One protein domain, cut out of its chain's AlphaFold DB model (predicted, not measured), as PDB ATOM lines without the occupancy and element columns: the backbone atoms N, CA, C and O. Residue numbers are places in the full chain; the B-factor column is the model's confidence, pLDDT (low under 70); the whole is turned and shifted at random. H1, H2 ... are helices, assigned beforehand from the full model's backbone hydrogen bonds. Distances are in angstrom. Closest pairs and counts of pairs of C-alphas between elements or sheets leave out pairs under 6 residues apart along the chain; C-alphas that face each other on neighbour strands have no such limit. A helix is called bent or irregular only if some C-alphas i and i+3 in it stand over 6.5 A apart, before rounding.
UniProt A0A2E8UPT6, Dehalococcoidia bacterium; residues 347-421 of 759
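What this domain is: This is residues 347 to 421 of the 759 residues of a protein of Dehalococcoidia bacterium (UniProt A0A2E8UPT6). One long, kinked helix, H1, makes one side of a small helical body, with H3 crossing its first half steeply, while H5 and H1 form a V whose narrow end lies at the last residues of H5 and the first of H1. The short H2 lies beside the other end of H1, and the long link from H3 to the one-turn H4 loops out and folds back. The printed part has 75 residues with five named helices, H1 to H5 in that order, and no named strand; its class is all helix. It is compact, with a radius of gyration of the C-alphas of 11.4 A and spans of 31 by 21 by 18 A.

How they stand to each other: The hub is H1, residues 347 to 362, which touches three other helices. It has a kink of 38 degrees near residue 355 and is irregular, but only just: C-alphas 354 and 357 are 6.8 A apart. With residues 349 to 356 alone it touches H3, residues 373 to 382; the closest C-alphas, of Lys 353 and Asp 373, are 6.2 A apart. H1 and H3 run opposite ways at a steep tilt of 65 degrees. H1 and H5, residues 411 to 420, only just touch, with 3 pairs of C-alphas within 8 A, and touch only at their ends. H1 touches H5 with residues 347 to 348 alone, and the closest C-alphas, of Ala 348 and Lys 420, are 5.8 A apart. Their steep tilt is 47 degrees, opposite ways. H1, with residues 360 to 361 alone, and H2, residues 366 to 370, touch only at the corner, and only just, with 3 pairs within 8 A; the C-alphas of Lys 360 and Lys 369 are closest, at 5.1 A. H2 and H3 are close but not clearly touching: their closest C-alphas, of Val 368 and Leu 376, are 7.6 A apart. H3 and H4, residues 397 to 400, only just touch, with 3 pairs within 8 A, closest at the C-alphas of Ile 380 and Tyr 397, 5.1 A. H4 is apart from H1, H2 and H5. Every O i to N i+4 pair is within hydrogen-bond range in H2, H3 and H5, against 10 of 12 in H1; H4 is too short for such a pair.

Where its parts are: H1 runs 23.6 A from C-alpha 347 at (32.788, 7.895, -33.290) to C-alpha 362 at (19.030, -10.330, -27.136). H3 measures 13.9 A and H5 14.1 A from first to last C-alpha; H5 ends with C-alpha 420 at (34.974, 8.096, -26.731). H2 has five residues and H4 has four.

The domain as a whole: The two C-alphas farthest apart, of Asn 388 and Asp 411, are 32.2 A apart, and the first and last printed C-alphas 8.5 A. The printed part has no cut. The link from H3 to H4, residues 383 to 396, is long; those from H1 to H2 and from H2 to H3 are tight, and that from H4 to H5 is short. The mean pLDDT of the printed part is 79.4, and residues 391 to 395, 399 and 401 to 407 are under 70.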
ATOM      1  N   GLU A 347      32.264   9.251 -33.472       88.06
ATOM      2  CA  GLU A 347      32.788   7.895 -33.290       88.06
ATOM      3  C   GLU A 347      31.980   7.096 -32.258       88.06
ATOM      4  O   GLU A 347      31.848   5.877 -32.388       88.06
ATOM      5  N   ALA A 348      31.389   7.764 -31.258       88.38
ATOM      6  CA  ALA A 348      30.491   7.128 -30.295       88.38
ATOM      7  C   ALA A 348      29.244   6.563 -30.989       88.38
ATOM      8  O   ALA A 348      28.830   5.434 -30.713       88.38
ATOM      9  N   THR A 349      28.691   7.330 -31.932       87.25
ATOM     10  CA  THR A 349      27.531   6.929 -32.735       87.25
ATOM     11  C   THR A 349      27.872   5.722 -33.603       87.25
ATOM     12  O   THR A 349      27.157   4.720 -33.576       87.25
ATOM     13  N   GLY A 350      28.995   5.773 -34.331       87.56
ATOM     14  CA  GLY A 350      29.448   4.666 -35.180       87.56
ATOM     15  C   GLY A 350      29.719   3.379 -34.393       87.56
ATOM     16  O   GLY A 350      29.328   2.294 -34.823       87.56
ATOM     17  N   PHE A 351      30.334   3.491 -33.212       87.38
ATOM     18  CA  PHE A 351      30.569   2.355 -32.323       87.38
ATOM     19  C   PHE A 351      29.264   1.705 -31.858       87.38
ATOM     20  O   PHE A 351      29.118   0.489 -31.965       87.38
ATOM     21  N   LEU A 352      28.303   2.496 -31.373       86.06
ATOM     22  CA  LEU A 352      27.041   1.949 -30.883       86.06
ATOM     23  C   LEU A 352      26.194   1.361 -32.012       86.06
ATOM     24  O   LEU A 352      25.648   0.279 -31.818       86.06
ATOM     25  N   LYS A 353      26.164   1.977 -33.205       88.06
ATOM     26  CA  LYS A 353      25.503   1.399 -34.392       88.06
ATOM     27  C   LYS A 353      25.987  -0.027 -34.672       88.06
ATOM     28  O   LYS A 353      25.170  -0.930 -34.812       88.06
ATOM     29  N   LYS A 354      27.302  -0.272 -34.623       86.75
ATOM     30  CA  LYS A 354      27.881  -1.621 -34.794       86.75
ATOM     31  C   LYS A 354      27.434  -2.628 -33.724       86.75
ATOM     32  O   LYS A 354      27.486  -3.829 -33.964       86.75
ATOM     33  N   LYS A 355      27.009  -2.161 -32.546       84.25
ATOM     34  CA  LYS A 355      26.524  -3.003 -31.440       84.25
ATOM     35  C   LYS A 355      24.999  -3.183 -31.446       84.25
ATOM     36  O   LYS A 355      24.501  -4.028 -30.703       84.25
ATOM     37  N   MET A 356      24.252  -2.444 -32.275       85.56
ATOM     38  CA  MET A 356      22.783  -2.523 -32.302       85.56
ATOM     39  C   MET A 356      22.281  -3.889 -32.767       85.56
ATOM     40  O   MET A 356      21.308  -4.395 -32.213       85.56
ATOM     41  N   THR A 357      22.976  -4.551 -33.693       83.50
ATOM     42  CA  THR A 357      22.628  -5.919 -34.110       83.50
ATOM     43  C   THR A 357      22.628  -6.883 -32.925       83.50
ATOM     44  O   THR A 357      21.675  -7.634 -32.736       83.50
ATOM     45  N   SER A 358      23.660  -6.824 -32.077       79.56
ATOM     46  CA  SER A 358      23.746  -7.653 -30.870       79.56
ATOM     47  C   SER A 358      22.616  -7.344 -29.888       79.56
ATOM     48  O   SER A 358      22.020  -8.269 -29.347       79.56
ATOM     49  N   LEU A 359      22.260  -6.064 -29.713       79.94
ATOM     50  CA  LEU A 359      21.122  -5.652 -28.885       79.94
ATOM     51  C   LEU A 359      19.798  -6.242 -29.371       79.94
ATOM     52  O   LEU A 359      19.018  -6.776 -28.584       79.94
ATOM     53  N   LYS A 360      19.535  -6.125 -30.675       83.81
ATOM     54  CA  LYS A 360      18.280  -6.573 -31.285       83.81
ATOM     55  C   LYS A 360      18.114  -8.092 -31.227       83.81
ATOM     56  O   LYS A 360      16.983  -8.565 -31.190       83.81
ATOM     57  N   LEU A 361      19.217  -8.842 -31.172       81.88
ATOM     58  CA  LEU A 361      19.201 -10.296 -30.994       81.88
ATOM     59  C   LEU A 361      18.839 -10.726 -29.567       81.88
ATOM     60  O   LEU A 361      18.186 -11.751 -29.399       81.88
ATOM     61  N   VAL A 362      19.259  -9.968 -28.550       78.06
ATOM     62  CA  VAL A 362      19.030 -10.330 -27.136       78.06
ATOM     63  C   VAL A 362      17.727  -9.767 -26.567       78.06
ATOM     64  O   VAL A 362      17.231 -10.262 -25.557       78.06
ATOM     65  N   THR A 363      17.154  -8.734 -27.190       78.88
ATOM     66  CA  THR A 363      15.917  -8.107 -26.710       78.88
ATOM     67  C   THR A 363      14.662  -8.860 -27.156       78.88
ATOM     68  O   THR A 363      14.514  -9.260 -28.309       78.88
ATOM     69  N   ASN A 364      13.693  -8.976 -26.246       79.94
ATOM     70  CA  ASN A 364      12.359  -9.508 -26.542       79.94
ATOM     71  C   ASN A 364      11.342  -8.408 -26.898       79.94
ATOM     72  O   ASN A 364      10.178  -8.710 -27.150       79.94
ATOM     73  N   ASN A 365      11.750  -7.134 -26.910       82.06
ATOM     74  CA  ASN A 365      10.852  -6.020 -27.200       82.06
ATOM     75  C   ASN A 365      10.773  -5.755 -28.717       82.06
ATOM     76  O   ASN A 365      11.735  -5.293 -29.332       82.06
ATOM     77  N   GLU A 366       9.601  -5.994 -29.307       83.38
ATOM     78  CA  GLU A 366       9.342  -5.782 -30.739       83.38
ATOM     79  C   GLU A 366       9.508  -4.319 -31.185       83.38
ATOM     80  O   GLU A 366       9.933  -4.069 -32.309       83.38
ATOM     81  N   MET A 367       9.256  -3.331 -30.319       82.12
ATOM     82  CA  MET A 367       9.524  -1.926 -30.652       82.12
ATOM     83  C   MET A 367      11.023  -1.663 -30.801       82.12
ATOM     84  O   MET A 367      11.419  -0.904 -31.675       82.12
ATOM     85  N   VAL A 368      11.865  -2.308 -29.985       82.69
ATOM     86  CA  VAL A 368      13.328  -2.171 -30.075       82.69
ATOM     87  C   VAL A 368      13.867  -2.884 -31.313       82.69
ATOM     88  O   VAL A 368      14.727  -2.340 -31.999       82.69
ATOM     89  N   LYS A 369      13.337  -4.067 -31.647       85.06
ATOM     90  CA  LYS A 369      13.725  -4.788 -32.871       85.06
ATOM     91  C   LYS A 369      13.421  -3.984 -34.137       85.06
ATOM     92  O   LYS A 369      14.261  -3.926 -35.033       85.06
ATOM     93  N   ASN A 370      12.252  -3.344 -34.170       86.81
ATOM     94  CA  ASN A 370      11.760  -2.605 -35.334       86.81
ATOM     95  C   ASN A 370      12.204  -1.130 -35.375       86.81
ATOM     96  O   ASN A 370      12.009  -0.472 -36.393       86.81
ATOM     97  N   ALA A 371      12.789  -0.595 -34.299       86.38
ATOM     98  CA  ALA A 371      13.285   0.779 -34.268       86.38
ATOM     99  C   ALA A 371      14.517   0.970 -35.166       86.38
ATOM    100  O   ALA A 371      15.359   0.075 -35.296       86.38
ATOM    101  N   ASP A 372      14.654   2.170 -35.734       89.31
ATOM    102  CA  ASP A 372      15.867   2.578 -36.443       89.31
ATOM    103  C   ASP A 372      17.063   2.617 -35.480       89.31
ATOM    104  O   ASP A 372      16.963   3.127 -34.357       89.31
ATOM    105  N   ASP A 373      18.208   2.096 -35.925       89.69
ATOM    106  CA  ASP A 373      19.428   2.040 -35.114       89.69
ATOM    107  C   ASP A 373      19.866   3.433 -34.651       89.69
ATOM    108  O   ASP A 373      20.340   3.591 -33.529       89.69
ATOM    109  N   SER A 374      19.683   4.461 -35.479       87.81
ATOM    110  CA  SER A 374      20.046   5.838 -35.142       87.81
ATOM    111  C   SER A 374      19.207   6.367 -33.982       87.81
ATOM    112  O   SER A 374      19.750   7.041 -33.111       87.81
ATOM    113  N   VAL A 375      17.923   6.003 -33.919       85.94
ATOM    114  CA  VAL A 375      17.035   6.397 -32.816       85.94
ATOM    115  C   VAL A 375      17.435   5.689 -31.523       85.94
ATOM    116  O   VAL A 375      17.526   6.324 -30.475       85.94
ATOM    117  N   LEU A 376      17.735   4.388 -31.582       86.19
ATOM    118  CA  LEU A 376      18.209   3.635 -30.413       86.19
ATOM    119  C   LEU A 376      19.535   4.190 -29.879       86.19
ATOM    120  O   LEU A 376      19.704   4.354 -28.670       86.19
ATOM    121  N   VAL A 377      20.465   4.517 -30.775       88.12
ATOM    122  CA  VAL A 377      21.758   5.112 -30.420       88.12
ATOM    123  C   VAL A 377      21.583   6.492 -29.790       88.12
ATOM    124  O   VAL A 377      22.223   6.777 -28.775       88.12
ATOM    125  N   GLU A 378      20.689   7.323 -30.327       85.44
ATOM    126  CA  GLU A 378      20.355   8.624 -29.742       85.44
ATOM    127  C   GLU A 378      19.787   8.472 -28.323       85.44
ATOM    128  O   GLU A 378      20.243   9.167 -27.410       85.44
ATOM    129  N   VAL A 379      18.879   7.512 -28.107       84.19
ATOM    130  CA  VAL A 379      18.320   7.197 -26.780       84.19
ATOM    131  C   VAL A 379      19.423   6.797 -25.801       84.19
ATOM    132  O   VAL A 379      19.439   7.265 -24.660       84.19
ATOM    133  N   ILE A 380      20.362   5.950 -26.230       83.62
ATOM    134  CA  ILE A 380      21.461   5.474 -25.381       83.62
ATOM    135  C   ILE A 380      22.402   6.627 -25.007       83.62
ATOM    136  O   ILE A 380      22.735   6.763 -23.827       83.62
ATOM    137  N   LEU A 381      22.824   7.444 -25.981       84.50
ATOM    138  CA  LEU A 381      23.828   8.503 -25.793       84.50
ATOM    139  C   LEU A 381      23.278   9.736 -25.079       84.50
ATOM    140  O   LEU A 381      23.912  10.249 -24.158       84.50
ATOM    141  N   THR A 382      22.108  10.205 -25.505       78.00
ATOM    142  CA  THR A 382      21.562  11.513 -25.108       78.00
ATOM    143  C   THR A 382      20.387  11.393 -24.149       78.00
ATOM    144  O   THR A 382      19.950  12.385 -23.573       78.00
ATOM    145  N   GLY A 383      19.833  10.189 -23.976       74.62
ATOM    146  CA  GLY A 383      18.611   9.980 -23.207       74.62
ATOM    147  C   GLY A 383      17.345  10.536 -23.864       74.62
ATOM    148  O   GLY A 383      16.276  10.371 -23.271       74.62
ATOM    149  N   ASN A 384      17.440  11.164 -25.045       78.44
ATOM    150  CA  ASN A 384      16.289  11.595 -25.824       78.44
ATOM    151  C   ASN A 384      15.534  10.359 -26.324       78.44
ATOM    152  O   ASN A 384      16.084   9.554 -27.068       78.44
ATOM    153  N   ASN A 385      14.294  10.175 -25.876       75.81
ATOM    154  CA  ASN A 385      13.526   8.958 -26.128       75.81
ATOM    155  C   ASN A 385      12.223   9.269 -26.874       75.81
ATOM    156  O   ASN A 385      11.147   9.183 -26.277       75.81
ATOM    157  N   PRO A 386      12.299   9.621 -28.172       77.31
ATOM    158  CA  PRO A 386      11.124  10.004 -28.956       77.31
ATOM    159  C   PRO A 386      10.113   8.857 -29.109       77.31
ATOM    160  O   PRO A 386       8.932   9.096 -29.332       77.31
ATOM    161  N   LEU A 387      10.565   7.610 -28.952       79.31
ATOM    162  CA  LEU A 387       9.743   6.405 -29.071       79.31
ATOM    163  C   LEU A 387       9.128   5.942 -27.739       79.31
ATOM    164  O   LEU A 387       8.469   4.904 -27.712       79.31
ATOM    165  N   ASN A 388       9.338   6.672 -26.635       81.00
ATOM    166  CA  ASN A 388       8.854   6.314 -25.294       81.00
ATOM    167  C   ASN A 388       9.206   4.873 -24.866       81.00
ATOM    168  O   ASN A 388       8.443   4.203 -24.169       81.00
ATOM    169  N   LEU A 389      10.381   4.385 -25.271       75.88
ATOM    170  CA  LEU A 389      10.826   3.024 -24.979       75.88
ATOM    171  C   LEU A 389      11.028   2.816 -23.466       75.88
ATOM    172  O   LEU A 389      11.587   3.697 -22.799       75.88
ATOM    173  N   PRO A 390      10.623   1.667 -22.893       72.12
ATOM    174  CA  PRO A 390      10.866   1.384 -21.484       72.12
ATOM    175  C   PRO A 390      12.368   1.345 -21.179       72.12
ATOM    176  O   PRO A 390      13.138   0.690 -21.879       72.12
ATOM    177  N   LYS A 391      12.793   1.971 -20.071       67.38
ATOM    178  CA  LYS A 391      14.214   2.016 -19.649       67.38
ATOM    179  C   LYS A 391      14.864   0.633 -19.499       67.38
ATOM    180  O   LYS A 391      16.081   0.530 -19.569       67.38
ATOM    181  N   LYS A 392      14.066  -0.410 -19.251       69.88
ATOM    182  CA  LYS A 392      14.537  -1.800 -19.155       69.88
ATOM    183  C   LYS A 392      14.945  -2.398 -20.509       69.88
ATOM    184  O   LYS A 392      15.773  -3.296 -20.522       69.88
ATOM    185  N   ASP A 393      14.380  -1.895 -21.607       69.06
ATOM    186  CA  ASP A 393      14.526  -2.469 -22.949       69.06
ATOM    187  C   ASP A 393      15.545  -1.686 -23.793       69.06
ATOM    188  O   ASP A 393      16.245  -2.276 -24.614       69.06
ATOM    189  N   VAL A 394      15.671  -0.372 -23.556       68.69
ATOM    190  CA  VAL A 394      16.774   0.468 -24.057       68.69
ATOM    191  C   VAL A 394      17.342   1.274 -22.889       68.69
ATOM    192  O   VAL A 394      16.851   2.361 -22.565       68.69
ATOM    193  N   PRO A 395      18.343   0.723 -22.190       65.50
ATOM    194  CA  PRO A 395      18.918   1.369 -21.029       65.50
ATOM    195  C   PRO A 395      19.710   2.602 -21.436       65.50
ATOM    196  O   PRO A 395      20.448   2.602 -22.421       65.50
ATOM    197  N   LYS A 396      19.629   3.640 -20.603       72.38
ATOM    198  CA  LYS A 396      20.520   4.799 -20.722       72.38
ATOM    199  C   LYS A 396      21.977   4.347 -20.601       72.38
ATOM    200  O   LYS A 396      22.265   3.352 -19.928       72.38
ATOM    201  N   TYR A 397      22.902   5.123 -21.158       72.12
ATOM    202  CA  TYR A 397      24.332   4.802 -21.207       72.12
ATOM    203  C   TYR A 397      24.931   4.194 -19.916       72.12
ATOM    204  O   TYR A 397      25.652   3.196 -19.969       72.12
ATOM    205  N   LYS A 398      24.598   4.731 -18.731       71.31
ATOM    206  CA  LYS A 398      25.081   4.204 -17.438       71.31
ATOM    207  C   LYS A 398      24.748   2.719 -17.231       71.31
ATOM    208  O   LYS A 398      25.594   1.965 -16.764       71.31
ATOM    209  N   GLN A 399      23.524   2.323 -17.566       68.94
ATOM    210  CA  GLN A 399      23.024   0.955 -17.414       68.94
ATOM    211  C   GLN A 399      23.530   0.048 -18.542       68.94
ATOM    212  O   GLN A 399      23.856  -1.113 -18.291       68.94
ATOM    213  N   TRP A 400      23.679   0.605 -19.750       72.00
ATOM    214  CA  TRP A 400      24.305  -0.064 -20.891       72.00
ATOM    215  C   TRP A 400      25.706  -0.578 -20.559       72.00
ATOM    216  O   TRP A 400      26.044  -1.724 -20.831       72.00
ATOM    217  N   LYS A 401      26.519   0.245 -19.887       68.06
ATOM    218  CA  LYS A 401      27.897  -0.108 -19.519       68.06
ATOM    219  C   LYS A 401      27.997  -1.258 -18.510       68.06
ATOM    220  O   LYS A 401      29.024  -1.927 -18.454       68.06
ATOM    221  N   THR A 402      26.973  -1.454 -17.682       66.69
ATOM    222  CA  THR A 402      27.010  -2.399 -16.554       66.69
ATOM    223  C   THR A 402      26.315  -3.725 -16.827       66.69
ATOM    224  O   THR A 402      26.588  -4.694 -16.123       66.69
ATOM    225  N   ASN A 403      25.411  -3.791 -17.807       69.31
ATOM    226  CA  ASN A 403      24.713  -5.034 -18.103       69.31
ATOM    227  C   ASN A 403      25.549  -5.910 -19.046       69.31
ATOM    228  O   ASN A 403      25.953  -5.475 -20.121       69.31
ATOM    229  N   LYS A 404      25.778  -7.162 -18.649       66.12
ATOM    230  CA  LYS A 404      26.542  -8.139 -19.430       66.12
ATOM    231  C   LYS A 404      25.822  -8.613 -20.699       66.12
ATOM    232  O   LYS A 404      26.499  -9.090 -21.598       66.12
ATOM    233  N   GLU A 405      24.498  -8.484 -20.779       65.75
ATOM    234  CA  GLU A 405      23.695  -8.950 -21.921       65.75
ATOM    235  C   GLU A 405      23.824  -8.047 -23.154       65.75
ATOM    236  O   GLU A 405      23.766  -8.535 -24.277       65.75
ATOM    237  N   PHE A 406      24.021  -6.741 -22.957       66.19
ATOM    238  CA  PHE A 406      24.068  -5.750 -24.043       66.19
ATOM    239  C   PHE A 406      25.250  -4.770 -23.962       66.19
ATOM    240  O   PHE A 406      25.420  -3.935 -24.842       66.19
ATOM    241  N   GLY A 407      26.076  -4.847 -22.919       65.81
ATOM    242  CA  GLY A 407      27.170  -3.912 -22.681       65.81
ATOM    243  C   GLY A 407      28.436  -4.151 -23.508       65.81
ATOM    244  O   GLY A 407      28.453  -4.775 -24.561       65.81
ATOM    245  N   ILE A 408      29.530  -3.586 -23.015       71.19
ATOM    246  CA  ILE A 408      30.852  -3.570 -23.648       71.19
ATOM    247  C   ILE A 408      31.607  -4.847 -23.258       71.19
ATOM    248  O   ILE A 408      31.852  -5.071 -22.072       71.19
ATOM    249  N   ILE A 409      31.972  -5.671 -24.244       70.81
ATOM    250  CA  ILE A 409      32.360  -7.071 -23.999       70.81
ATOM    251  C   ILE A 409      33.878  -7.260 -24.068       70.81
ATOM    252  O   ILE A 409      34.454  -7.864 -23.161       70.81
ATOM    253  N   SER A 410      34.541  -6.720 -25.094       79.19
ATOM    254  CA  SER A 410      35.993  -6.866 -25.257       79.19
ATOM    255  C   SER A 410      36.779  -5.794 -24.494       79.19
ATOM    256  O   SER A 410      36.258  -4.729 -24.150       79.19
ATOM    257  N   ASP A 411      38.060  -6.050 -24.228       75.38
ATOM    258  CA  ASP A 411      38.936  -5.041 -23.620       75.38
ATOM    259  C   ASP A 411      39.184  -3.850 -24.559       75.38
ATOM    260  O   ASP A 411      39.285  -2.712 -24.096       75.38
ATOM    261  N   GLU A 412      39.156  -4.079 -25.874       77.25
ATOM    262  CA  GLU A 412      39.166  -3.018 -26.885       77.25
ATOM    263  C   GLU A 412      37.910  -2.144 -26.812       77.25
ATOM    264  O   GLU A 412      38.018  -0.916 -26.774       77.25
ATOM    265  N   ASP A 413      36.723  -2.753 -26.704       81.56
ATOM    266  CA  ASP A 413      35.468  -2.023 -26.532       81.56
ATOM    267  C   ASP A 413      35.531  -1.170 -25.251       81.56
ATOM    268  O   ASP A 413      35.097  -0.015 -25.239       81.56
ATOM    269  N   LYS A 414      36.079  -1.714 -24.150       81.38
ATOM    270  CA  LYS A 414      36.220  -0.993 -22.869       81.38
ATOM    271  C   LYS A 414      37.171   0.188 -23.000       81.38
ATOM    272  O   LYS A 414      36.885   1.262 -22.459       81.38
ATOM    273  N   LEU A 415      38.284   0.007 -23.708       79.75
ATOM    274  CA  LEU A 415      39.258   1.061 -23.960       79.75
ATOM    275  C   LEU A 415      38.658   2.171 -24.831       79.75
ATOM    276  O   LEU A 415      38.793   3.350 -24.491       79.75
ATOM    277  N   PHE A 416      37.938   1.800 -25.894       84.56
ATOM    278  CA  PHE A 416      37.203   2.732 -26.744       84.56
ATOM    279  C   PHE A 416      36.176   3.519 -25.925       84.56
ATOM    280  O   PHE A 416      36.186   4.750 -25.909       84.56
ATOM    281  N   ALA A 417      35.341   2.816 -25.158       82.31
ATOM    282  CA  ALA A 417      34.306   3.421 -24.335       82.31
ATOM    283  C   ALA A 417      34.856   4.425 -23.322       82.31
ATOM    284  O   ALA A 417      34.309   5.516 -23.163       82.31
ATOM    285  N   LYS A 418      35.978   4.088 -22.676       83.25
ATOM    286  CA  LYS A 418      36.667   4.975 -21.734       83.25
ATOM    287  C   LYS A 418      37.125   6.285 -22.381       83.25
ATOM    288  O   LYS A 418      37.207   7.289 -21.682       83.25
ATOM    289  N   LYS A 419      37.433   6.281 -23.682       85.19
ATOM    290  CA  LYS A 419      37.978   7.438 -24.403       85.19
ATOM    291  C   LYS A 419      36.974   8.182 -25.276       85.19
ATOM    292  O   LYS A 419      37.263   9.320 -25.617       85.19
ATOM    293  N   LYS A 420      35.859   7.565 -25.676       88.25
ATOM    294  CA  LYS A 420      34.974   8.096 -26.731       88.25
ATOM    295  C   LYS A 420      33.492   8.155 -26.344       88.25
ATOM    296  O   LYS A 420      32.757   8.931 -26.937       88.25
ATOM    297  N   LEU A 421      33.039   7.412 -25.330       89.19
ATOM    298  CA  LEU A 421      31.639   7.454 -24.877       89.19
ATOM    299  C   LEU A 421      31.431   8.462 -23.722       89.19
ATOM    300  O   LEU A 421      32.429   8.891 -23.126       89.19
TER     301      LEU A 421